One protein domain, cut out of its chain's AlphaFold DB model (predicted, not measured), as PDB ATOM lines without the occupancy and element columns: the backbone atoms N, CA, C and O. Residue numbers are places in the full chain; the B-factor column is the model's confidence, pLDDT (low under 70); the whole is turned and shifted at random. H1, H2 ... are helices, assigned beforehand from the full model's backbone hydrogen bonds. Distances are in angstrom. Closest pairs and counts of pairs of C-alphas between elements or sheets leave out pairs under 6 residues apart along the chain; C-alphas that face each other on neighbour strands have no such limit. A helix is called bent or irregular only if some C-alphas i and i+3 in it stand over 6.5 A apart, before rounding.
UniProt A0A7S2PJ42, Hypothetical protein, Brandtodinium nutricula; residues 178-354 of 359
ATOM      1  N   GLY A 178      25.525  17.839  34.713       81.56
ATOM      2  CA  GLY A 178      26.232  16.715  34.089       81.56
ATOM      3  C   GLY A 178      26.930  15.786  35.087       81.56
ATOM      4  O   GLY A 178      26.913  14.566  34.923       81.56
ATOM      5  N   PHE A 179      27.475  16.340  36.176       85.56
ATOM      6  CA  PHE A 179      28.074  15.548  37.252       85.56
ATOM      7  C   PHE A 179      27.037  14.709  38.012       85.56
ATOM      8  O   PHE A 179      27.255  13.515  38.192       85.56
ATOM      9  N   GLY A 180      25.905  15.298  38.414       87.06
ATOM     10  CA  GLY A 180      24.834  14.578  39.114       87.06
ATOM     11  C   GLY A 180      24.211  13.481  38.247       87.06
ATOM     12  O   GLY A 180      24.021  12.353  38.696       87.06
ATOM     13  N   ALA A 181      23.985  13.773  36.963       88.00
ATOM     14  CA  ALA A 181      23.533  12.774  35.999       88.00
ATOM     15  C   ALA A 181      24.559  11.638  35.826       88.00
ATOM     16  O   ALA A 181      24.191  10.462  35.790       88.00
ATOM     17  N   LEU A 182      25.855  11.967  35.757       89.94
ATOM     18  CA  LEU A 182      26.913  10.967  35.662       89.94
ATOM     19  C   LEU A 182      26.961  10.086  36.910       89.94
ATOM     20  O   LEU A 182      26.959   8.872  36.758       89.94
ATOM     21  N   THR A 183      26.982  10.645  38.122       91.25
ATOM     22  CA  THR A 183      27.061   9.844  39.356       91.25
ATOM     23  C   THR A 183      25.847   8.933  39.523       91.25
ATOM     24  O   THR A 183      26.016   7.770  39.886       91.25
ATOM     25  N   ARG A 184      24.648   9.408  39.154       90.69
ATOM     26  CA  ARG A 184      23.413   8.607  39.109       90.69
ATOM     27  C   ARG A 184      23.525   7.403  38.169       90.69
ATOM     28  O   ARG A 184      23.061   6.314  38.499       90.69
ATOM     29  N   HIS A 185      24.141   7.574  37.000       92.50
ATOM     30  CA  HIS A 185      24.217   6.525  35.975       92.50
ATOM     31  C   HIS A 185      25.545   5.750  35.941       92.50
ATOM     32  O   HIS A 185      25.648   4.759  35.221       92.50
ATOM     33  N   LEU A 186      26.560   6.155  36.707       93.81
ATOM     34  CA  LEU A 186      27.916   5.617  36.588       93.81
ATOM     35  C   LEU A 186      27.957   4.108  36.818       93.81
ATOM     36  O   LEU A 186      28.534   3.391  36.005       93.81
ATOM     37  N   ARG A 187      27.312   3.624  37.889       94.56
ATOM     38  CA  ARG A 187      27.334   2.197  38.237       94.56
ATOM     39  C   ARG A 187      26.696   1.339  37.145       94.56
ATOM     40  O   ARG A 187      27.357   0.457  36.619       94.56
ATOM     41  N   ARG A 188      25.457   1.657  36.738       95.06
ATOM     42  CA  ARG A 188      24.749   0.889  35.695       95.06
ATOM     43  C   ARG A 188      25.509   0.885  34.364       95.06
ATOM     44  O   ARG A 188      25.520  -0.123  33.673       95.06
ATOM     45  N   ILE A 189      26.152   2.002  34.001       96.19
ATOM     46  CA  ILE A 189      26.913   2.104  32.752       96.19
ATOM     47  C   ILE A 189      28.200   1.284  32.851       96.19
ATOM     48  O   ILE A 189      28.525   0.568  31.910       96.19
ATOM     49  N   ALA A 190      28.922   1.362  33.972       97.06
ATOM     50  CA  ALA A 190      30.139   0.583  34.185       97.06
ATOM     51  C   ALA A 190      29.852  -0.925  34.151       97.06
ATOM     52  O   ALA A 190      30.503  -1.646  33.395       97.06
ATOM     53  N   ASP A 191      28.831  -1.374  34.886       97.12
ATOM     54  CA  ASP A 191      28.406  -2.775  34.917       97.12
ATOM     55  C   ASP A 191      27.989  -3.250  33.514       97.12
ATOM     56  O   ASP A 191      28.413  -4.309  33.053       97.12
ATOM     57  N   ALA A 192      27.233  -2.423  32.781       97.50
ATOM     58  CA  ALA A 192      26.839  -2.719  31.409       97.50
ATOM     59  C   ALA A 192      28.026  -2.812  30.440       97.50
ATOM     60  O   ALA A 192      27.995  -3.620  29.518       97.50
ATOM     61  N   VAL A 193      29.070  -1.997  30.615       97.56
ATOM     62  CA  VAL A 193      30.270  -2.062  29.768       97.56
ATOM     63  C   VAL A 193      31.039  -3.358  30.008       97.56
ATOM     64  O   VAL A 193      31.446  -3.991  29.036       97.56
ATOM     65  N   VAL A 194      31.213  -3.764  31.269       97.94
ATOM     66  CA  VAL A 194      31.859  -5.043  31.616       97.94
ATOM     67  C   VAL A 194      31.084  -6.202  30.991       97.94
ATOM     68  O   VAL A 194      31.641  -6.978  30.221       97.94
ATOM     69  N   GLU A 195      29.771  -6.235  31.208       97.88
ATOM     70  CA  GLU A 195      28.901  -7.276  30.665       97.88
ATOM     71  C   GLU A 195      28.906  -7.305  29.125       97.88
ATOM     72  O   GLU A 195      28.943  -8.372  28.512       97.88
ATOM     73  N   ALA A 196      28.907  -6.139  28.472       97.69
ATOM     74  CA  ALA A 196      28.963  -6.057  27.016       97.69
ATOM     75  C   ALA A 196      30.266  -6.636  26.445       97.69
ATOM     76  O   ALA A 196      30.251  -7.217  25.358       97.69
ATOM     77  N   ILE A 197      31.386  -6.483  27.157       97.81
ATOM     78  CA  ILE A 197      32.671  -7.075  26.774       97.81
ATOM     79  C   ILE A 197      32.614  -8.595  26.940       97.81
ATOM     80  O   ILE A 197      32.925  -9.302  25.980       97.81
ATOM     81  N   ASP A 198      32.162  -9.079  28.097       97.38
ATOM     82  CA  ASP A 198      32.109 -10.511  28.419       97.38
ATOM     83  C   ASP A 198      31.208 -11.287  27.450       97.38
ATOM     84  O   ASP A 198      31.560 -12.373  26.993       97.38
ATOM     85  N   GLN A 199      30.072 -10.695  27.071       96.38
ATOM     86  CA  GLN A 199      29.081 -11.320  26.189       96.38
ATOM     87  C   GLN A 199      29.264 -10.968  24.704       96.38
ATOM     88  O   GLN A 199      28.441 -11.336  23.861       96.38
ATOM     89  N   GLY A 200      30.307 -10.206  24.354       95.69
ATOM     90  CA  GLY A 200      30.540  -9.745  22.982       95.69
ATOM     91  C   GLY A 200      29.430  -8.840  22.419       95.69
ATOM     92  O   GLY A 200      29.328  -8.676  21.200       95.69
ATOM     93  N   ALA A 201      28.611  -8.224  23.277       96.62
ATOM     94  CA  ALA A 201      27.512  -7.319  22.933       96.62
ATOM     95  C   ALA A 201      28.025  -5.899  22.607       96.62
ATOM     96  O   ALA A 201      27.613  -4.899  23.190       96.62
ATOM     97  N   LEU A 202      28.977  -5.814  21.675       96.69
ATOM     98  CA  LEU A 202      29.701  -4.584  21.330       96.69
ATOM     99  C   LEU A 202      29.229  -3.957  20.010       96.69
ATOM    100  O   LEU A 202      29.873  -3.036  19.495       96.69
ATOM    101  N   ALA A 203      28.132  -4.462  19.439       96.38
ATOM    102  CA  ALA A 203      27.508  -3.851  18.276       96.38
ATOM    103  C   ALA A 203      26.855  -2.515  18.654       96.38
ATOM    104  O   ALA A 203      26.557  -2.246  19.819       96.38
ATOM    105  N   ARG A 204      26.611  -1.675  17.647       94.94
ATOM    106  CA  ARG A 204      26.004  -0.353  17.838       94.94
ATOM    107  C   ARG A 204      24.652  -0.456  18.552       94.94
ATOM    108  O   ARG A 204      24.371   0.333  19.445       94.94
ATOM    109  N   GLU A 205      23.838  -1.434  18.174       94.44
ATOM    110  CA  GLU A 205      22.481  -1.638  18.685       94.44
ATOM    111  C   GLU A 205      22.488  -2.096  20.148       94.44
ATOM    112  O   GLU A 205      21.626  -1.694  20.924       94.44
ATOM    113  N   ASP A 206      23.484  -2.895  20.536       95.50
ATOM    114  CA  ASP A 206      23.639  -3.357  21.917       95.50
ATOM    115  C   ASP A 206      24.062  -2.197  22.826       95.50
ATOM    116  O   ASP A 206      23.456  -1.955  23.868       95.50
ATOM    117  N   LEU A 207      25.059  -1.416  22.399       95.94
ATOM    118  CA  LEU A 207      25.540  -0.259  23.156       95.94
ATOM    119  C   LEU A 207      24.503   0.873  23.216       95.94
ATOM    120  O   LEU A 207      24.462   1.618  24.194       95.94
ATOM    121  N   ALA A 208      23.623   0.982  22.215       94.12
ATOM    122  CA  ALA A 208      22.496   1.910  22.248       94.12
ATOM    123  C   ALA A 208      21.513   1.592  23.388       94.12
ATOM    124  O   ALA A 208      20.911   2.509  23.940       94.12
ATOM    125  N   ALA A 209      21.390   0.321  23.789       94.69
ATOM    126  CA  ALA A 209      20.555  -0.072  24.921       94.69
ATOM    127  C   ALA A 209      21.134   0.384  26.276       94.69
ATOM    128  O   ALA A 209      20.391   0.520  27.244       94.69
ATOM    129  N   VAL A 210      22.442   0.669  26.362       95.06
ATOM    130  CA  VAL A 210      23.078   1.164  27.596       95.06
ATOM    131  C   VAL A 210      22.633   2.592  27.912       95.06
ATOM    132  O   VAL A 210      22.311   2.895  29.054       95.06
ATOM    133  N   ASN A 211      22.566   3.476  26.919       88.56
ATOM    134  CA  ASN A 211      22.007   4.824  27.067       88.56
ATOM    135  C   ASN A 211      20.717   4.941  26.261       88.56
ATOM    136  O   ASN A 211      20.605   5.759  25.350       88.56
ATOM    137  N   ALA A 212      19.764   4.072  26.585       89.62
ATOM    138  CA  ALA A 212      18.475   4.047  25.922       89.62
ATOM    139  C   ALA A 212      17.640   5.301  26.240       89.62
ATOM    140  O   ALA A 212      17.979   6.111  27.101       89.62
ATOM    141  N   TYR A 213      16.522   5.446  25.533       93.12
ATOM    142  CA  TYR A 213      15.577   6.543  25.716       93.12
ATOM    143  C   TYR A 213      15.082   6.653  27.170       93.12
ATOM    144  O   TYR A 213      14.602   5.664  27.730       93.12
ATOM    145  N   LEU A 214      15.169   7.863  27.739       92.31
ATOM    146  CA  LEU A 214      14.764   8.210  29.105       92.31
ATOM    147  C   LEU A 214      13.596   9.220  29.068       92.31
ATOM    148  O   LEU A 214      13.837  10.427  28.960       92.31
ATOM    149  N   PRO A 215      12.328   8.767  29.127       93.44
ATOM    150  CA  PRO A 215      11.170   9.651  28.987       93.44
ATOM    151  C   PRO A 215      11.056  10.694  30.099       93.44
ATOM    152  O   PRO A 215      10.625  11.811  29.826       93.44
ATOM    153  N   ASN A 216      11.477  10.382  31.327       90.75
ATOM    154  CA  ASN A 216      11.531  11.365  32.410       90.75
ATOM    155  C   ASN A 216      12.442  12.558  32.093       90.75
ATOM    156  O   ASN A 216      12.055  13.693  32.355       90.75
ATOM    157  N   GLN A 217      13.613  12.320  31.495       87.62
ATOM    158  CA  GLN A 217      14.523  13.379  31.058       87.62
ATOM    159  C   GLN A 217      13.968  14.125  29.845       87.62
ATOM    160  O   GLN A 217      13.984  15.351  29.812       87.62
ATOM    161  N   ALA A 218      13.417  13.405  28.866       88.69
ATOM    162  CA  ALA A 218      12.794  14.027  27.701       88.69
ATOM    163  C   ALA A 218      11.612  14.934  28.100       88.69
ATOM    164  O   ALA A 218      11.415  16.003  27.524       88.69
ATOM    165  N   ALA A 219      10.856  14.563  29.136       87.75
ATOM    166  CA  ALA A 219       9.762  15.371  29.662       87.75
ATOM    167  C   ALA A 219      10.234  16.679  30.329       87.75
ATOM    168  O   ALA A 219       9.486  17.660  30.313       87.75
ATOM    169  N   THR A 220      11.456  16.748  30.880       84.62
ATOM    170  CA  THR A 220      11.955  17.982  31.528       84.62
ATOM    171  C   THR A 220      12.313  19.079  30.533       84.62
ATOM    172  O   THR A 220      12.332  20.257  30.894       84.62
ATOM    173  N   TRP A 221      12.501  18.734  29.256       81.44
ATOM    174  CA  TRP A 221      12.712  19.713  28.191       81.44
ATOM    175  C   TRP A 221      11.557  20.730  28.087       81.44
ATOM    176  O   TRP A 221      11.797  21.908  27.819       81.44
ATOM    177  N   MET A 222      10.308  20.339  28.378       82.06
ATOM    178  CA  MET A 222       9.191  21.294  28.398       82.06
ATOM    179  C   MET A 222       9.373  22.361  29.485       82.06
ATOM    180  O   MET A 222       9.012  23.518  29.268       82.06
ATOM    181  N   PHE A 223       9.960  22.011  30.634       84.19
ATOM    182  CA  PHE A 223      10.224  22.973  31.706       84.19
ATOM    183  C   PHE A 223      11.236  24.019  31.248       84.19
ATOM    184  O   PHE A 223      10.969  25.214  31.359       84.19
ATOM    185  N   GLN A 224      12.330  23.578  30.625       84.31
ATOM    186  CA  GLN A 224      13.299  24.470  29.989       84.31
ATOM    187  C   GLN A 224      12.620  25.375  28.944       84.31
ATOM    188  O   GLN A 224      12.859  26.583  28.908       84.31
ATOM    189  N   ARG A 225      11.727  24.819  28.109       85.25
ATOM    190  CA  ARG A 225      10.993  25.580  27.086       85.25
ATOM    191  C   ARG A 225      10.039  26.622  27.679       85.25
ATOM    192  O   ARG A 225       9.878  27.696  27.103       85.25
ATOM    193  N   ALA A 226       9.410  26.323  28.810       85.75
ATOM    194  CA  ALA A 226       8.548  27.266  29.515       85.75
ATOM    195  C   ALA A 226       9.357  28.397  30.182       85.75
ATOM    196  O   ALA A 226       8.884  29.530  30.266       85.75
ATOM    197  N   MET A 227      10.590  28.096  30.596       89.12
ATOM    198  CA  MET A 227      11.542  29.017  31.226       89.12
ATOM    199  C   MET A 227      12.318  29.890  30.218       89.12
ATOM    200  O   MET A 227      12.713  31.014  30.517       89.12
ATOM    201  N   MET A 228      12.516  29.442  28.981       89.19
ATOM    202  CA  MET A 228      13.137  30.279  27.949       89.19
ATOM    203  C   MET A 228      12.139  31.253  27.308       89.19
ATOM    204  O   MET A 228      10.953  30.943  27.173       89.19
ATOM    205  N   VAL A 229      12.638  32.385  26.807       89.31
ATOM    206  CA  VAL A 229      11.855  33.334  26.000       89.31
ATOM    207  C   VAL A 229      12.363  33.330  24.562       89.31
ATOM    208  O   VAL A 229      13.456  33.841  24.314       89.31
ATOM    209  N   PRO A 230      11.621  32.731  23.610       88.38
ATOM    210  CA  PRO A 230      11.986  32.721  22.195       88.38
ATOM    211  C   PRO A 230      12.101  34.126  21.598       88.38
ATOM    212  O   PRO A 230      11.432  35.057  22.053       88.38
ATOM    213  N   ILE A 231      12.912  34.275  20.548       87.19
ATOM    214  CA  ILE A 231      12.970  35.531  19.788       87.19
ATOM    215  C   ILE A 231      11.571  35.876  19.261       87.19
ATOM    216  O   ILE A 231      10.889  35.032  18.679       87.19
ATOM    217  N   GLY A 232      11.142  37.119  19.485       84.44
ATOM    218  CA  GLY A 232       9.838  37.630  19.057       84.44
ATOM    219  C   GLY A 232       8.659  37.296  19.979       84.44
ATOM    220  O   GLY A 232       7.568  37.811  19.743       84.44
ATOM    221  N   ASP A 233       8.846  36.497  21.036       85.31
ATOM    222  CA  ASP A 233       7.770  36.188  21.984       85.31
ATOM    223  C   ASP A 233       7.376  37.430  22.810       85.31
ATOM    224  O   ASP A 233       8.220  38.151  23.351       85.31
ATOM    225  N   GLN A 234       6.068  37.668  22.909       84.62
ATOM    226  CA  GLN A 234       5.451  38.812  23.582       84.62
ATOM    227  C   GLN A 234       4.818  38.442  24.932       84.62
ATOM    228  O   GLN A 234       3.932  39.139  25.419       84.62
ATOM    229  N   ARG A 235       5.268  37.352  25.567       87.88
ATOM    230  CA  ARG A 235       4.802  36.977  26.910       87.88
ATOM    231  C   ARG A 235       4.977  38.098  27.952       87.88
ATOM    232  O   ARG A 235       5.913  38.904  27.822       87.88
ATOM    233  N   PRO A 236       4.117  38.142  28.991       88.50
ATOM    234  CA  PRO A 236       4.258  39.068  30.115       88.50
ATOM    235  C   PRO A 236       5.634  38.968  30.783       88.50
ATOM    236  O   PRO A 236       6.216  37.884  30.837       88.50
ATOM    237  N   ALA A 237       6.150  40.085  31.301       88.50
ATOM    238  CA  ALA A 237       7.484  40.129  31.903       88.50
ATOM    239  C   ALA A 237       7.596  39.272  33.180       88.50
ATOM    240  O   ALA A 237       8.634  38.665  33.424       88.50
ATOM    241  N   ASP A 238       6.500  39.139  33.930       90.00
ATOM    242  CA  ASP A 238       6.402  38.342  35.157       90.00
ATOM    243  C   ASP A 238       6.103  36.851  34.900       90.00
ATOM    244  O   ASP A 238       5.983  36.064  35.841       90.00
ATOM    245  N   PHE A 239       5.960  36.433  33.635       89.31
ATOM    246  CA  PHE A 239       5.470  35.099  33.276       89.31
ATOM    247  C   PHE A 239       6.302  33.971  33.898       89.31
ATOM    248  O   PHE A 239       5.746  33.070  34.529       89.31
ATOM    249  N   VAL A 240       7.629  34.025  33.747       90.81
ATOM    250  CA  VAL A 240       8.517  32.993  34.298       90.81
ATOM    251  C   VAL A 240       8.500  33.024  35.825       90.81
ATOM    252  O   VAL A 240       8.416  31.973  36.456       90.81
ATOM    253  N   ASN A 241       8.509  34.216  36.422       92.38
ATOM    254  CA  ASN A 241       8.486  34.385  37.872       92.38
ATOM    255  C   ASN A 241       7.226  33.781  38.495       92.38
ATOM    256  O   ASN A 241       7.309  33.079  39.503       92.38
ATOM    257  N   ARG A 242       6.058  33.989  37.874       89.38
ATOM    258  CA  ARG A 242       4.812  33.332  38.291       89.38
ATOM    259  C   ARG A 242       4.890  31.818  38.137       89.38
ATOM    260  O   ARG A 242       4.520  31.105  39.065       89.38
ATOM    261  N   LEU A 243       5.394  31.327  37.002       89.06
ATOM    262  CA  LEU A 243       5.531  29.892  36.744       89.06
ATOM    263  C   LEU A 243       6.402  29.203  37.807       89.06
ATOM    264  O   LEU A 243       5.975  28.212  38.401       89.06
ATOM    265  N   LEU A 244       7.602  29.731  38.059       91.38
ATOM    266  CA  LEU A 244       8.536  29.174  39.037       91.38
ATOM    267  C   LEU A 244       7.972  29.243  40.452       91.38
ATOM    268  O   LEU A 244       7.955  28.227  41.143       91.38
ATOM    269  N   ARG A 245       7.455  30.408  40.864       90.88
ATOM    270  CA  ARG A 245       6.859  30.602  42.192       90.88
ATOM    271  C   ARG A 245       5.749  29.591  42.453       90.88
ATOM    272  O   ARG A 245       5.759  28.932  43.489       90.88
ATOM    273  N   THR A 246       4.818  29.443  41.513       89.62
ATOM    274  CA  THR A 246       3.697  28.509  41.647       89.62
ATOM    275  C   THR A 246       4.188  27.068  41.740       89.62
ATOM    276  O   THR A 246       3.793  26.352  42.659       89.62
ATOM    277  N   ASN A 247       5.093  26.649  40.850       90.12
ATOM    278  CA  ASN A 247       5.594  25.276  40.831       90.12
ATOM    279  C   ASN A 247       6.404  24.929  42.088       90.12
ATOM    280  O   ASN A 247       6.151  23.893  42.699       90.12
ATOM    281  N   PHE A 248       7.338  25.786  42.513       92.00
ATOM    282  CA  PHE A 248       8.132  25.539  43.720       92.00
ATOM    283  C   PHE A 248       7.286  25.581  44.994       92.00
ATOM    284  O   PHE A 248       7.498  24.746  45.872       92.00
ATOM    285  N   GLN A 249       6.280  26.462  45.079       93.44
ATOM    286  CA  GLN A 249       5.342  26.454  46.203       93.44
ATOM    287  C   GLN A 249       4.545  25.146  46.248       93.44
ATOM    288  O   GLN A 249       4.449  24.525  47.299       93.44
ATOM    289  N   ILE A 250       4.018  24.682  45.109       94.44
ATOM    290  CA  ILE A 250       3.308  23.398  45.027       94.44
ATOM    291  C   ILE A 250       4.216  22.248  45.465       94.44
ATOM    292  O   ILE A 250       3.808  21.429  46.283       94.44
ATOM    293  N   MET A 251       5.443  22.173  44.945       94.69
ATOM    294  CA  MET A 251       6.380  21.108  45.313       94.69
ATOM    295  C   MET A 251       6.754  21.156  46.797       94.69
ATOM    296  O   MET A 251       6.858  20.103  47.422       94.69
ATOM    297  N   SER A 252       6.911  22.353  47.366       94.19
ATOM    298  CA  SER A 252       7.143  22.542  48.799       94.19
ATOM    299  C   SER A 252       5.963  22.030  49.632       94.19
ATOM    300  O   SER A 252       6.166  21.228  50.542       94.19
ATOM    301  N   ASP A 253       4.732  22.394  49.259       96.12
ATOM    302  CA  ASP A 253       3.510  21.986  49.962       96.12
ATOM    303  C   ASP A 253       3.248  20.473  49.857       96.12
ATOM    304  O   ASP A 253       2.709  19.860  50.778       96.12
ATOM    305  N   LEU A 254       3.631  19.855  48.735       95.81
ATOM    306  CA  LEU A 254       3.549  18.405  48.531       95.81
ATOM    307  C   LEU A 254       4.641  17.629  49.288       95.81
ATOM    308  O   LEU A 254       4.518  16.413  49.435       95.81
ATOM    309  N   GLY A 255       5.673  18.314  49.783       95.38
ATOM    310  CA  GLY A 255       6.679  17.776  50.688       95.38
ATOM    311  C   GLY A 255       7.923  17.159  50.028       95.38
ATOM    312  O   GLY A 255       8.088  17.161  48.802       95.38
ATOM    313  N   PRO A 256       8.843  16.611  50.850       93.31
ATOM    314  CA  PRO A 256      10.166  16.160  50.407       93.31
ATOM    315  C   PRO A 256      10.149  15.063  49.339       93.31
ATOM    316  O   PRO A 256      11.059  15.003  48.519       93.31
ATOM    317  N   GLU A 257       9.119  14.220  49.338       91.94
ATOM    318  CA  GLU A 257       8.901  13.147  48.359       91.94
ATOM    319  C   GLU A 257       8.693  13.653  46.923       91.94
ATOM    320  O   GLU A 257       8.908  12.909  45.974       91.94
ATOM    321  N   VAL A 258       8.280  14.914  46.759       93.25
ATOM    322  CA  VAL A 258       8.150  15.571  45.454       93.25
ATOM    323  C   VAL A 258       9.350  16.476  45.197       93.25
ATOM    324  O   VAL A 258       9.955  16.412  44.127       93.25
ATOM    325  N   LEU A 259       9.722  17.298  46.181       91.75
ATOM    326  CA  LEU A 259      10.737  18.333  46.000       91.75
ATOM    327  C   LEU A 259      12.163  17.776  45.860       91.75
ATOM    328  O   LEU A 259      12.912  18.223  44.994       91.75
ATOM    329  N   LYS A 260      12.564  16.805  46.692       91.50
ATOM    330  CA  LYS A 260      13.938  16.274  46.674       91.50
ATOM    331  C   LYS A 260      14.308  15.568  45.364       91.50
ATOM    332  O   LYS A 260      15.371  15.903  44.840       91.50
ATOM    333  N   PRO A 261      13.505  14.630  44.819       90.50
ATOM    334  CA  PRO A 261      13.847  13.999  43.546       90.50
ATOM    335  C   PRO A 261      13.877  15.016  42.401       90.50
ATOM    336  O   PRO A 261      14.800  14.976  41.590       90.50
ATOM    337  N   PHE A 262      12.960  15.993  42.381       89.12
ATOM    338  CA  PHE A 262      12.983  17.074  41.390       89.12
ATOM    339  C   PHE A 262      14.288  17.883  41.436       89.12
ATOM    340  O   PHE A 262      14.923  18.072  40.401       89.12
ATOM    341  N   ASN A 263      14.743  18.278  42.630       87.12
ATOM    342  CA  ASN A 263      16.003  19.011  42.820       87.12
ATOM    343  C   ASN A 263      17.258  18.197  42.444       87.12
ATOM    344  O   ASN A 263      18.346  18.759  42.366       87.12
ATOM    345  N   GLN A 264      17.126  16.884  42.234       86.44
ATOM    346  CA  GLN A 264      18.189  15.995  41.755       86.44
ATOM    347  C   GLN A 264      17.954  15.533  40.305       86.44
ATOM    348  O   GLN A 264      18.519  14.527  39.874       86.44
ATOM    349  N   ASP A 265      17.086  16.229  39.564       85.19
ATOM    350  CA  ASP A 265      16.679  15.904  38.191       85.19
ATOM    351  C   ASP A 265      16.109  14.491  38.008       85.19
ATOM    352  O   ASP A 265      16.167  13.887  36.929       85.19
ATOM    353  N   VAL A 266      15.525  13.937  39.067       89.56
ATOM    354  CA  VAL A 266      14.785  12.686  39.005       89.56
ATOM    355  C   VAL A 266      13.304  13.007  38.920       89.56
ATOM    356  O   VAL A 266      12.596  13.107  39.917       89.56
ATOM    357  N   VAL A 267      12.812  13.172  37.696       91.19
ATOM    358  CA  VAL A 267      11.373  13.313  37.476       91.19
ATOM    359  C   VAL A 267      10.724  11.939  37.512       91.19
ATOM    360  O   VAL A 267      11.124  11.022  36.795       91.19
ATOM    361  N   GLN A 268       9.719  11.821  38.371       94.12
ATOM    362  CA  GLN A 268       8.907  10.628  38.540       94.12
ATOM    363  C   GLN A 268       7.461  10.928  38.119       94.12
ATOM    364  O   GLN A 268       6.956  12.030  38.382       94.12
ATOM    365  N   PRO A 269       6.748   9.963  37.517       94.25
ATOM    366  CA  PRO A 269       5.415  10.190  36.964       94.25
ATOM    367  C   PRO A 269       4.387  10.608  38.009       94.25
ATOM    368  O   PRO A 269       3.605  11.531  37.774       94.25
ATOM    369  N   ARG A 270       4.391   9.970  39.182       93.62
ATOM    370  CA  ARG A 270       3.421  10.259  40.243       93.62
ATOM    371  C   ARG A 270       3.634  11.646  40.877       93.62
ATOM    372  O   ARG A 270       2.662  12.404  40.906       93.62
ATOM    373  N   PRO A 271       4.840  12.026  41.349       93.56
ATOM    374  CA  PRO A 271       5.128  13.397  41.774       93.56
ATOM    375  C   PRO A 271       4.772  14.443  40.718       93.56
ATOM    376  O   PRO A 271       4.063  15.397  41.033       93.56
ATOM    377  N   LEU A 272       5.163  14.230  39.454       93.25
ATOM    378  CA  LEU A 272       4.858  15.174  38.380       93.25
ATOM    379  C   LEU A 272       3.346  15.330  38.165       93.25
ATOM    380  O   LEU A 272       2.849  16.449  38.076       93.25
ATOM    381  N   SER A 273       2.595  14.225  38.157       93.94
ATOM    382  CA  SER A 273       1.131  14.259  38.035       93.94
ATOM    383  C   SER A 273       0.482  15.089  39.143       93.94
ATOM    384  O   SER A 273      -0.421  15.880  38.874       93.94
ATOM    385  N   ARG A 274       0.952  14.946  40.392       94.81
ATOM    386  CA  ARG A 274       0.452  15.734  41.531       94.81
ATOM    387  C   ARG A 274       0.737  17.219  41.339       94.81
ATOM    388  O   ARG A 274      -0.173  18.022  41.518       94.81
ATOM    389  N   VAL A 275       1.955  17.575  40.930       92.81
ATOM    390  CA  VAL A 275       2.327  18.973  40.664       92.81
ATOM    391  C   VAL A 275       1.441  19.578  39.576       92.81
ATOM    392  O   VAL A 275       0.903  20.662  39.770       92.81
ATOM    393  N   LEU A 276       1.226  18.867  38.465       90.94
ATOM    394  CA  LEU A 276       0.395  19.343  37.354       90.94
ATOM    395  C   LEU A 276      -1.067  19.544  37.764       90.94
ATOM    396  O   LEU A 276      -1.661  20.571  37.443       90.94
ATOM    397  N   VAL A 277      -1.646  18.592  38.502       93.25
ATOM    398  CA  VAL A 277      -3.026  18.696  38.997       93.25
ATOM    399  C   VAL A 277      -3.179  19.881  39.949       93.25
ATOM    400  O   VAL A 277      -4.136  20.644  39.827       93.25
ATOM    401  N   GLU A 278      -2.244  20.067  40.880       94.06
ATOM    402  CA  GLU A 278      -2.284  21.198  41.808       94.06
ATOM    403  C   GLU A 278      -2.035  22.540  41.106       94.06
ATOM    404  O   GLU A 278      -2.664  23.534  41.463       94.06
ATOM    405  N   ALA A 279      -1.204  22.575  40.060       89.75
ATOM    406  CA  ALA A 279      -0.981  23.778  39.258       89.75
ATOM    407  C   ALA A 279      -2.267  24.234  38.558       89.75
ATOM    408  O   ALA A 279      -2.629  25.406  38.654       89.75
ATOM    409  N   VAL A 280      -3.003  23.302  37.939       90.62
ATOM    410  CA  VAL A 280      -4.300  23.588  37.301       90.62
ATOM    411  C   VAL A 280      -5.333  24.071  38.322       90.62
ATOM    412  O   VAL A 280      -6.120  24.962  38.017       90.62
ATOM    413  N   LYS A 281      -5.345  23.514  39.541       91.81
ATOM    414  CA  LYS A 281      -6.277  23.943  40.598       91.81
ATOM    415  C   LYS A 281      -5.974  25.345  41.124       91.81
ATOM    416  O   LYS A 281      -6.907  26.099  41.386       91.81
ATOM    417  N   ARG A 282      -4.693  25.673  41.328       88.44
ATOM    418  CA  ARG A 282      -4.267  26.958  41.909       88.44
ATOM    419  C   ARG A 282      -4.367  28.108  40.924       88.44
ATOM    420  O   ARG A 282      -4.734  29.206  41.327       88.44
ATOM    421  N   ASP A 283      -4.049  27.853  39.659       83.75
ATOM    422  CA  ASP A 283      -4.105  28.863  38.609       83.75
ATOM    423  C   ASP A 283      -4.675  28.277  37.303       83.75
ATOM    424  O   ASP A 283      -3.933  27.959  36.365       83.75
ATOM    425  N   PRO A 284      -6.013  28.127  37.222       85.56
ATOM    426  CA  PRO A 284      -6.670  27.542  36.054       85.56
ATOM    427  C   PRO A 284      -6.442  28.335  34.760       85.56
ATOM    428  O   PRO A 284      -6.506  27.765  33.671       85.56
ATOM    429  N   LEU A 285      -6.190  29.646  34.861       83.88
ATOM    430  CA  LEU A 285      -5.981  30.527  33.707       83.88
ATOM    431  C   LEU A 285      -4.544  30.467  33.179       83.88
ATOM    432  O   LEU A 285      -4.315  30.711  31.992       83.88
ATOM    433  N   ASN A 286      -3.579  30.083  34.013       79.44
ATOM    434  CA  ASN A 286      -2.190  29.935  33.592       79.44
ATOM    435  C   ASN A 286      -1.963  28.739  32.662       79.44
ATOM    436  O   ASN A 286      -1.100  28.810  31.791       79.44
ATOM    437  N   THR A 287      -2.747  27.659  32.765       78.56
ATOM    438  CA  THR A 287      -2.615  26.527  31.829       78.56
ATOM    439  C   THR A 287      -2.890  26.945  30.374       78.56
ATOM    440  O   THR A 287      -2.003  26.736  29.546       78.56
ATOM    441  N   PRO A 288      -4.016  27.597  30.019       83.25
ATOM    442  CA  PRO A 288      -4.213  28.144  28.673       83.25
ATOM    443  C   PRO A 288      -3.097  29.089  28.204       83.25
ATOM    444  O   PRO A 288      -2.691  29.020  27.045       83.25
ATOM    445  N   LEU A 289      -2.565  29.937  29.093       81.81
ATOM    446  CA  LEU A 289      -1.456  30.845  28.768       81.81
ATOM    447  C   LEU A 289      -0.157  30.088  28.467       81.81
ATOM    448  O   LEU A 289       0.529  30.403  27.494       81.81
ATOM    449  N   LEU A 290       0.163  29.058  29.256       80.25
ATOM    450  CA  LEU A 290       1.287  28.160  28.991       80.25
ATOM    451  C   LEU A 290       1.127  27.482  27.631       80.25
ATOM    452  O   LEU A 290       2.064  27.488  26.841       80.25
ATOM    453  N   VAL A 291      -0.061  26.957  27.323       83.56
ATOM    454  CA  VAL A 291      -0.346  26.325  26.026       83.56
ATOM    455  C   VAL A 291      -0.170  27.318  24.875       83.56
ATOM    456  O   VAL A 291       0.426  26.963  23.858       83.56
ATOM    457  N   TYR A 292      -0.633  28.559  25.039       86.62
ATOM    458  CA  TYR A 292      -0.491  29.616  24.038       86.62
ATOM    459  C   TYR A 292       0.979  29.970  23.765       86.62
ATOM    460  O   TYR A 292       1.394  30.002  22.608       86.62
ATOM    461  N   HIS A 293       1.784  30.181  24.812       83.25
ATOM    462  CA  HIS A 293       3.188  30.588  24.665       83.25
ATOM    463  C   HIS A 293       4.143  29.432  24.328       83.25
ATOM    464  O   HIS A 293       5.166  29.645  23.677       83.25
ATOM    465  N   ILE A 294       3.839  28.203  24.752       81.19
ATOM    466  CA  ILE A 294       4.647  27.015  24.427       81.19
ATOM    467  C   ILE A 294       4.291  26.493  23.029       81.19
ATOM    468  O   ILE A 294       5.182  26.118  22.266       81.19
ATOM    469  N   GLY A 295       3.006  26.501  22.675       85.75
ATOM    470  CA  GLY A 295       2.481  26.013  21.406       85.75
ATOM    471  C   GLY A 295       1.975  24.561  21.473       85.75
ATOM    472  O   GLY A 295       2.591  23.703  22.114       85.75
ATOM    473  N   PRO A 296       0.874  24.236  20.769       84.94
ATOM    474  CA  PRO A 296       0.174  22.954  20.908       84.94
ATOM    475  C   PRO A 296       0.987  21.745  20.426       84.94
ATOM    476  O   PRO A 296       0.883  20.666  21.003       84.94
ATOM    477  N   LEU A 297       1.830  21.916  19.401       88.31
ATOM    478  CA  LEU A 297       2.672  20.833  18.880       88.31
ATOM    479  C   LEU A 297       3.714  20.375  19.906       88.31
ATOM    480  O   LEU A 297       3.937  19.180  20.069       88.31
ATOM    481  N   LEU A 298       4.325  21.321  20.626       85.94
ATOM    482  CA  LEU A 298       5.310  21.015  21.664       85.94
ATOM    483  C   LEU A 298       4.656  20.379  22.894       85.94
ATOM    484  O   LEU A 298       5.267  19.537  23.546       85.94
ATOM    485  N   LEU A 299       3.406  20.740  23.189       87.31
ATOM    486  CA  LEU A 299       2.640  20.093  24.248       87.31
ATOM    487  C   LEU A 299       2.282  18.645  23.894       87.31
ATOM    488  O   LEU A 299       2.387  17.770  24.748       87.31
ATOM    489  N   ALA A 300       1.881  18.379  22.648       90.19
ATOM    490  CA  ALA A 300       1.614  17.020  22.181       90.19
ATOM    491  C   ALA A 300       2.880  16.141  22.224       90.19
ATOM    492  O   ALA A 300       2.821  15.000  22.680       90.19
ATOM    493  N   ASP A 301       4.025  16.699  21.819       90.06
ATOM    494  CA  ASP A 301       5.349  16.071  21.937       90.06
ATOM    495  C   ASP A 301       5.651  15.701  23.399       90.06
ATOM    496  O   ASP A 301       5.914  14.543  23.724       90.06
ATOM    497  N   TRP A 302       5.477  16.651  24.320       91.50
ATOM    498  CA  TRP A 302       5.665  16.412  25.749       91.50
ATOM    499  C   TRP A 302       4.697  15.365  26.324       91.50
ATOM    500  O   TRP A 302       5.117  14.499  27.094       91.50
ATOM    501  N   LEU A 303       3.419  15.388  25.927       92.50
ATOM    502  CA  LEU A 303       2.429  14.390  26.342       92.50
ATOM    503  C   LEU A 303       2.846  12.973  25.930       92.50
ATOM    504  O   LEU A 303       2.581  12.024  26.672       92.50
ATOM    505  N   SER A 304       3.531  12.819  24.792       94.62
ATOM    506  CA  SER A 304       4.076  11.526  24.366       94.62
ATOM    507  C   SER A 304       5.145  11.013  25.342       94.62
ATOM    508  O   SER A 304       5.087   9.859  25.769       94.62
ATOM    509  N   HIS A 305       6.064  11.880  25.783       94.31
ATOM    510  CA  HIS A 305       7.111  11.537  26.747       94.31
ATOM    511  C   HIS A 305       6.537  11.265  28.138       94.31
ATOM    512  O   HIS A 305       6.920  10.299  28.792       94.31
ATOM    513  N   PHE A 306       5.565  12.068  28.572       94.88
ATOM    514  CA  PHE A 306       4.866  11.845  29.832       94.88
ATOM    515  C   PHE A 306       4.111  10.505  29.839       94.88
ATOM    516  O   PHE A 306       4.198   9.745  30.805       94.88
ATOM    517  N   SER A 307       3.443  10.162  28.735       96.38
ATOM    518  CA  SER A 307       2.770   8.866  28.571       96.38
ATOM    519  C   SER A 307       3.765   7.702  28.563       96.38
ATOM    520  O   SER A 307       3.522   6.680  29.202       96.38
ATOM    521  N   ALA A 308       4.911   7.860  27.896       96.94
ATOM    522  CA  ALA A 308       5.984   6.868  27.919       96.94
ATOM    523  C   ALA A 308       6.559   6.676  29.331       96.94
ATOM    524  O   ALA A 308       6.834   5.548  29.727       96.94
ATOM    525  N   MET A 309       6.674   7.746  30.120       96.25
ATOM    526  CA  MET A 309       7.109   7.667  31.515       96.25
ATOM    527  C   MET A 309       6.128   6.851  32.372       96.25
ATOM    528  O   MET A 309       6.567   5.999  33.141       96.25
ATOM    529  N   LEU A 310       4.815   7.052  32.202       97.19
ATOM    530  CA  LEU A 310       3.780   6.237  32.858       97.19
ATOM    531  C   LEU A 310       3.846   4.766  32.423       97.19
ATOM    532  O   LEU A 310       3.733   3.863  33.250       97.19
ATOM    533  N   ALA A 311       4.051   4.512  31.129       98.00
ATOM    534  CA  ALA A 311       4.192   3.156  30.610       98.00
ATOM    535  C   ALA A 311       5.449   2.459  31.156       98.00
ATOM    536  O   ALA A 311       5.401   1.274  31.475       98.00
ATOM    537  N   PHE A 312       6.561   3.187  31.290       98.00
ATOM    538  CA  PHE A 312       7.814   2.662  31.834       98.00
ATOM    539  C   PHE A 312       7.693   2.347  33.322       98.00
ATOM    540  O   PHE A 312       8.174   1.308  33.755       98.00
ATOM    541  N   ASP A 313       7.008   3.196  34.081       97.81
ATOM    542  CA  ASP A 313       6.697   2.960  35.492       97.81
ATOM    543  C   ASP A 313       5.870   1.682  35.682       97.81
ATOM    544  O   ASP A 313       6.232   0.789  36.452       97.81
ATOM    545  N   LEU A 314       4.806   1.535  34.884       97.88
ATOM    546  CA  LEU A 314       3.984   0.331  34.882       97.88
ATOM    547  C   LEU A 314       4.797  -0.906  34.482       97.88
ATOM    548  O   LEU A 314       4.703  -1.933  35.147       97.88
ATOM    549  N   ALA A 315       5.603  -0.825  33.421       98.12
ATOM    550  CA  ALA A 315       6.431  -1.939  32.966       98.12
ATOM    551  C   ALA A 315       7.487  -2.331  34.009       98.12
ATOM    552  O   ALA A 315       7.680  -3.520  34.265       98.12
ATOM    553  N   HIS A 316       8.119  -1.353  34.662       97.62
ATOM    554  CA  HIS A 316       9.083  -1.580  35.734       97.62
ATOM    555  C   HIS A 316       8.464  -2.393  36.876       97.62
ATOM    556  O   HIS A 316       9.032  -3.405  37.288       97.62
ATOM    557  N   HIS A 317       7.277  -2.000  37.344       97.38
ATOM    558  CA  HIS A 317       6.614  -2.678  38.456       97.38
ATOM    559  C   HIS A 317       5.929  -3.995  38.059       97.38
ATOM    560  O   HIS A 317       6.023  -4.972  38.798       97.38
ATOM    561  N   ALA A 318       5.253  -4.046  36.908       97.81
ATOM    562  CA  ALA A 318       4.449  -5.199  36.503       97.81
ATOM    563  C   ALA A 318       5.262  -6.299  35.805       97.81
ATOM    564  O   ALA A 318       4.971  -7.480  35.977       97.81
ATOM    565  N   LEU A 319       6.267  -5.926  35.005       97.94
ATOM    566  CA  LEU A 319       7.028  -6.854  34.157       97.94
ATOM    567  C   LEU A 319       8.509  -6.939  34.540       97.94
ATOM    568  O   LEU A 319       9.151  -7.947  34.250       97.94
ATOM    569  N   GLY A 320       9.059  -5.920  35.207       96.75
ATOM    570  CA  GLY A 320      10.475  -5.837  35.565       96.75
ATOM    571  C   GLY A 320      11.033  -7.094  36.247       96.75
ATOM    572  O   GLY A 320      12.056  -7.602  35.781       96.75
ATOM    573  N   PRO A 321      10.385  -7.654  37.290       97.12
ATOM    574  CA  PRO A 321      10.856  -8.881  37.935       97.12
ATOM    575  C   PRO A 321      10.929 -10.077  36.976       97.12
ATOM    576  O   PRO A 321      11.929 -10.794  36.962       97.12
ATOM    577  N   ALA A 322       9.908 -10.259  36.131       98.00
ATOM    578  CA  ALA A 322       9.860 -11.347  35.158       98.00
ATOM    579  C   ALA A 322      10.928 -11.186  34.065       98.00
ATOM    580  O   ALA A 322      11.586 -12.157  33.704       98.00
ATOM    581  N   VAL A 323      11.154  -9.960  33.581       97.94
ATOM    582  CA  VAL A 323      12.199  -9.666  32.588       97.94
ATOM    583  C   VAL A 323      13.596  -9.921  33.154       97.94
ATOM    584  O   VAL A 323      14.430 -10.513  32.471       97.94
ATOM    585  N   ARG A 324      13.858  -9.539  34.411       97.31
ATOM    586  CA  ARG A 324      15.147  -9.818  35.069       97.31
ATOM    587  C   ARG A 324      15.362 -11.316  35.298       97.31
ATOM    588  O   ARG A 324      16.471 -11.795  35.080       97.31
ATOM    589  N   ALA A 325      14.317 -12.053  35.676       97.88
ATOM    590  CA  ALA A 325      14.382 -13.509  35.806       97.88
ATOM    591  C   ALA A 325      14.656 -14.188  34.454       97.88
ATOM    592  O   ALA A 325      15.540 -15.034  34.362       97.88
ATOM    593  N   ALA A 326      13.972 -13.760  33.389       98.19
ATOM    594  CA  ALA A 326      14.212 -14.262  32.039       98.19
ATOM    595  C   ALA A 326      15.644 -13.979  31.561       98.19
ATOM    596  O   ALA A 326      16.259 -14.838  30.935       98.19
ATOM    597  N   ALA A 327      16.201 -12.808  31.888       97.75
ATOM    598  CA  ALA A 327      17.592 -12.493  31.579       97.75
ATOM    599  C   ALA A 327      18.568 -13.458  32.269       97.75
ATOM    600  O   ALA A 327      19.476 -13.962  31.616       97.75
ATOM    601  N   ALA A 328      18.352 -13.760  33.554       97.31
ATOM    602  CA  ALA A 328      19.167 -14.734  34.282       97.31
ATOM    603  C   ALA A 328      19.075 -16.139  33.660       97.31
ATOM    604  O   ALA A 328      20.096 -16.780  33.430       97.31
ATOM    605  N   SER A 329      17.871 -16.591  33.291       97.81
ATOM    606  CA  SER A 329      17.694 -17.895  32.636       97.81
ATOM    607  C   SER A 329      18.367 -17.980  31.261       97.81
ATOM    608  O   SER A 329      18.886 -19.034  30.903       97.81
ATOM    609  N   LEU A 330      18.377 -16.894  30.479       97.38
ATOM    610  CA  LEU A 330      19.078 -16.858  29.189       97.38
ATOM    611  C   LEU A 330      20.596 -16.909  29.358       97.38
ATOM    612  O   LEU A 330      21.272 -17.578  28.581       97.38
ATOM    613  N   GLU A 331      21.125 -16.240  30.382       95.88
ATOM    614  CA  GLU A 331      22.548 -16.295  30.716       95.88
ATOM    615  C   GLU A 331      22.975 -17.716  31.104       95.88
ATOM    616  O   GLU A 331      23.956 -18.225  30.564       95.88
ATOM    617  N   GLU A 332      22.195 -18.402  31.945       95.69
ATOM    618  CA  GLU A 332      22.423 -19.813  32.298       95.69
ATOM    619  C   GLU A 332      22.328 -20.751  31.082       95.69
ATOM    620  O   GLU A 332      23.062 -21.737  30.993       95.69
ATOM    621  N   ALA A 333      21.458 -20.432  30.122       96.50
ATOM    622  CA  ALA A 333      21.311 -21.169  28.868       96.50
ATOM    623  C   ALA A 333      22.412 -20.862  27.828       96.50
ATOM    624  O   ALA A 333      22.414 -21.461  26.752       96.50
ATOM    625  N   GLY A 334      23.342 -19.947  28.126       94.81
ATOM    626  CA  GLY A 334      24.446 -19.565  27.244       94.81
ATOM    627  C   GLY A 334      24.118 -18.472  26.218       94.81
ATOM    628  O   GLY A 334      24.969 -18.156  25.389       94.81
ATOM    629  N   ASP A 335      22.931 -17.858  26.269       96.19
ATOM    630  CA  ASP A 335      22.558 -16.706  25.435       96.19
ATOM    631  C   ASP A 335      22.770 -15.381  26.186       96.19
ATOM    632  O   ASP A 335      21.850 -14.609  26.482       96.19
ATOM    633  N   GLY A 336      24.034 -15.109  26.516       96.00
ATOM    634  CA  GLY A 336      24.403 -13.932  27.298       96.00
ATOM    635  C   GLY A 336      24.146 -12.599  26.588       96.00
ATOM    636  O   GLY A 336      23.883 -11.590  27.243       96.00
ATOM    637  N   ARG A 337      24.127 -12.568  25.247       96.06
ATOM    638  CA  ARG A 337      23.790 -11.347  24.495       96.06
ATOM    639  C   ARG A 337      22.298 -11.018  24.585       96.06
ATOM    640  O   ARG A 337      21.949  -9.840  24.703       96.06
ATOM    641  N   ALA A 338      21.411 -12.014  24.548       96.44
ATOM    642  CA  ALA A 338      19.990 -11.781  24.791       96.44
ATOM    643  C   ALA A 338      19.722 -11.405  26.256       96.44
ATOM    644  O   ALA A 338      18.962 -10.463  26.510       96.44
ATOM    645  N   ALA A 339      20.405 -12.056  27.205       97.81
ATOM    646  CA  ALA A 339      20.362 -11.692  28.621       97.81
ATOM    647  C   ALA A 339      20.753 -10.221  28.850       97.81
ATOM    648  O   ALA A 339      20.005  -9.473  29.487       97.81
ATOM    649  N   PHE A 340      21.857  -9.774  28.240       98.00
ATOM    650  CA  PHE A 340      22.309  -8.382  28.263       98.00
ATOM    651  C   PHE A 340      21.214  -7.414  27.810       98.00
ATOM    652  O   PHE A 340      20.904  -6.444  28.504       98.00
ATOM    653  N   ARG A 341      20.563  -7.689  26.674       96.88
ATOM    654  CA  ARG A 341      19.496  -6.823  26.147       96.88
ATOM    655  C   ARG A 341      18.292  -6.743  27.083       96.88
ATOM    656  O   ARG A 341      17.757  -5.651  27.273       96.88
ATOM    657  N   LEU A 342      17.882  -7.856  27.694       97.69
ATOM    658  CA  LEU A 342      16.781  -7.856  28.662       97.69
ATOM    659  C   LEU A 342      17.132  -7.087  29.941       97.69
ATOM    660  O   LEU A 342      16.289  -6.347  30.452       97.69
ATOM    661  N   ARG A 343      18.375  -7.189  30.432       97.75
ATOM    662  CA  ARG A 343      18.839  -6.382  31.573       97.75
ATOM    663  C   ARG A 343      18.808  -4.889  31.257       97.75
ATOM    664  O   ARG A 343      18.259  -4.119  32.044       97.75
ATOM    665  N   ARG A 344      19.308  -4.488  30.082       97.62
ATOM    666  CA  ARG A 344      19.264  -3.088  29.628       97.62
ATOM    667  C   ARG A 344      17.833  -2.573  29.444       97.62
ATOM    668  O   ARG A 344      17.559  -1.433  29.799       97.62
ATOM    669  N   LEU A 345      16.905  -3.412  28.980       97.38
ATOM    670  CA  LEU A 345      15.480  -3.068  28.903       97.38
ATOM    671  C   LEU A 345      14.868  -2.821  30.294       97.38
ATOM    672  O   LEU A 345      14.173  -1.827  30.497       97.38
ATOM    673  N   ALA A 346      15.151  -3.689  31.270       97.69
ATOM    674  CA  ALA A 346      14.659  -3.514  32.636       97.69
ATOM    675  C   ALA A 346      15.225  -2.242  33.301       97.69
ATOM    676  O   ALA A 346      14.494  -1.529  33.994       97.69
ATOM    677  N   GLU A 347      16.505  -1.935  33.067       96.88
ATOM    678  CA  GLU A 347      17.130  -0.679  33.499       96.88
ATOM    679  C   GLU A 347      16.521   0.538  32.802       96.88
ATOM    680  O   GLU A 347      16.292   1.559  33.445       96.88
ATOM    681  N   GLN A 348      16.221   0.447  31.506       96.31
ATOM    682  CA  GLN A 348      15.579   1.535  30.774       96.31
ATOM    683  C   GLN A 348      14.242   1.924  31.416       96.31
ATOM    684  O   GLN A 348      13.964   3.112  31.578       96.31
ATOM    685  N   TRP A 349      13.427   0.944  31.815       97.88
ATOM    686  CA  TRP A 349      12.169   1.216  32.508       97.88
ATOM    687  C   TRP A 349      12.392   1.844  33.882       97.88
ATOM    688  O   TRP A 349      11.743   2.836  34.199       97.88
ATOM    689  N   GLU A 350      13.335   1.320  34.668       96.56
ATOM    690  CA  GLU A 350      13.679   1.833  36.002       96.56
ATOM    691  C   GLU A 350      14.164   3.291  35.954       96.56
ATOM    692  O   GLU A 350      13.560   4.181  36.550       96.56
ATOM    693  N   PHE A 351      15.218   3.564  35.184       95.00
ATOM    694  CA  PHE A 351      15.825   4.892  35.110       95.00
ATOM    695  C   PHE A 351      14.968   5.879  34.314       95.00
ATOM    696  O   PHE A 351      14.923   7.063  34.652       95.00
ATOM    697  N   GLY A 352      14.263   5.408  33.282       94.94
ATOM    698  CA  GLY A 352      13.397   6.234  32.441       94.94
ATOM    699  C   GLY A 352      12.098   6.671  33.121       94.94
ATOM    700  O   GLY A 352      11.519   7.676  32.717       94.94
ATOM    701  N   SER A 353      11.665   5.967  34.170       95.69
ATOM    702  CA  SER A 353      10.551   6.372  35.043       95.69
ATOM    703  C   SER A 353      11.003   7.041  36.348       95.69
ATOM    704  O   SER A 353      10.173   7.553  37.096       95.69
ATOM    705  N   GLY A 354      12.313   7.086  36.617       94.62
ATOM    706  CA  GLY A 354      12.873   7.662  37.842       94.62
ATOM    707  C   GLY A 354      12.721   6.773  39.079       94.62
ATOM    708  O   GLY A 354      12.817   7.274  40.199       94.62
TER     709      GLY A 354
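This is residues 178 to 354 of the 359 residues of the protein "Hypothetical protein" of Brandtodinium nutricula (UniProt A0A7S2PJ42). What is the shape? Two groups of helices sit end to end, H1, H2, H9 and H10 at one end and H3 to H7 at the other, with the long helix H8 running from one group into the other and H3 packed along it. How is it made up? The printed part has 177 residues, all helix by class, with ten named helices in the order H1 to H10 and no named strand. How compact is it? It is loose, with a radius of gyration of the C-alphas of 19.4 A, and elongated, spanning 61 by 34 by 28 A.

Where does the first half run? H1, residues 178 to 198, begins at C-alpha 178 (26.232, 16.715, 34.089) and is 28.4 A long; it is irregular, C-alphas 184 and 187 being 7.6 A apart, with a kink of 54 degrees near residue 185. H2 is residues 204 to 210, H3 215 to 227, H4 239 to 254, 22.7 A long, and H5 256 to 263. And the second half? H6 is residues 269 to 282, 20.0 A long, H7 286 to 294, H8 296 to 318, 32.5 A long, and H9 320 to 332. H10, residues 336 to 353, is 25.8 A long and ends at C-alpha 353 (10.551, 6.372, 35.043).

What surrounds H10, the hub? With residues 192 to 196 alone H1 touches it, opposite ways at a shallow tilt of 14 degrees, the closest C-alphas being Glu 195 and Phe 340, 7.1 A. H2 touches it at a steep tilt of 47 degrees, closest at C-alphas Ala 209 and Arg 344, 5.7 A; H9 and H10 form a helical hairpin, closest at C-alphas Ala 327 and Ala 339, 4.1 A. What meets H8? Its residues 309 to 316 alone touch H10, closest at C-alphas Phe 312 and Trp 349, 4.6 A, and H3 touches it, opposite ways at a shallow tilt of 31 degrees, closest at C-alphas Pro 215 and His 305, 5.0 A. How do the others sit? H4 touches H6 at a steep tilt of 62 degrees, closest at C-alphas Ile 250 and Val 275, 6.3 A; H4 and H5 form a helical hairpin, closest at C-alphas Met 251 and Leu 259, 5.2 A. H7 touches H3, about perpendicular at 88 degrees, closest at C-alphas Ala 226 and Ile 294, 6.4 A; H1 and H8 are apart. Are the backbones complete? Every O i to N i+4 pair is within hydrogen-bond range in H4, H6, H7, H8, H9 and H10, against 15 of 17 in H1, 6 of 9 in H3, 2 of 4 in H5 and 1 of 3 in H2, where 2 of 4 O i to N i+3 pairs are.

How large is it? The two C-alphas farthest apart, Ala 237 and Ala 333, are 62.9 A apart. Are there cuts or long links? The printed part has no cut, and the link from H3 to H4, 11 residues, is long. How sure is the model? The mean pLDDT of the printed part is 92.3, and no printed residue is under 70.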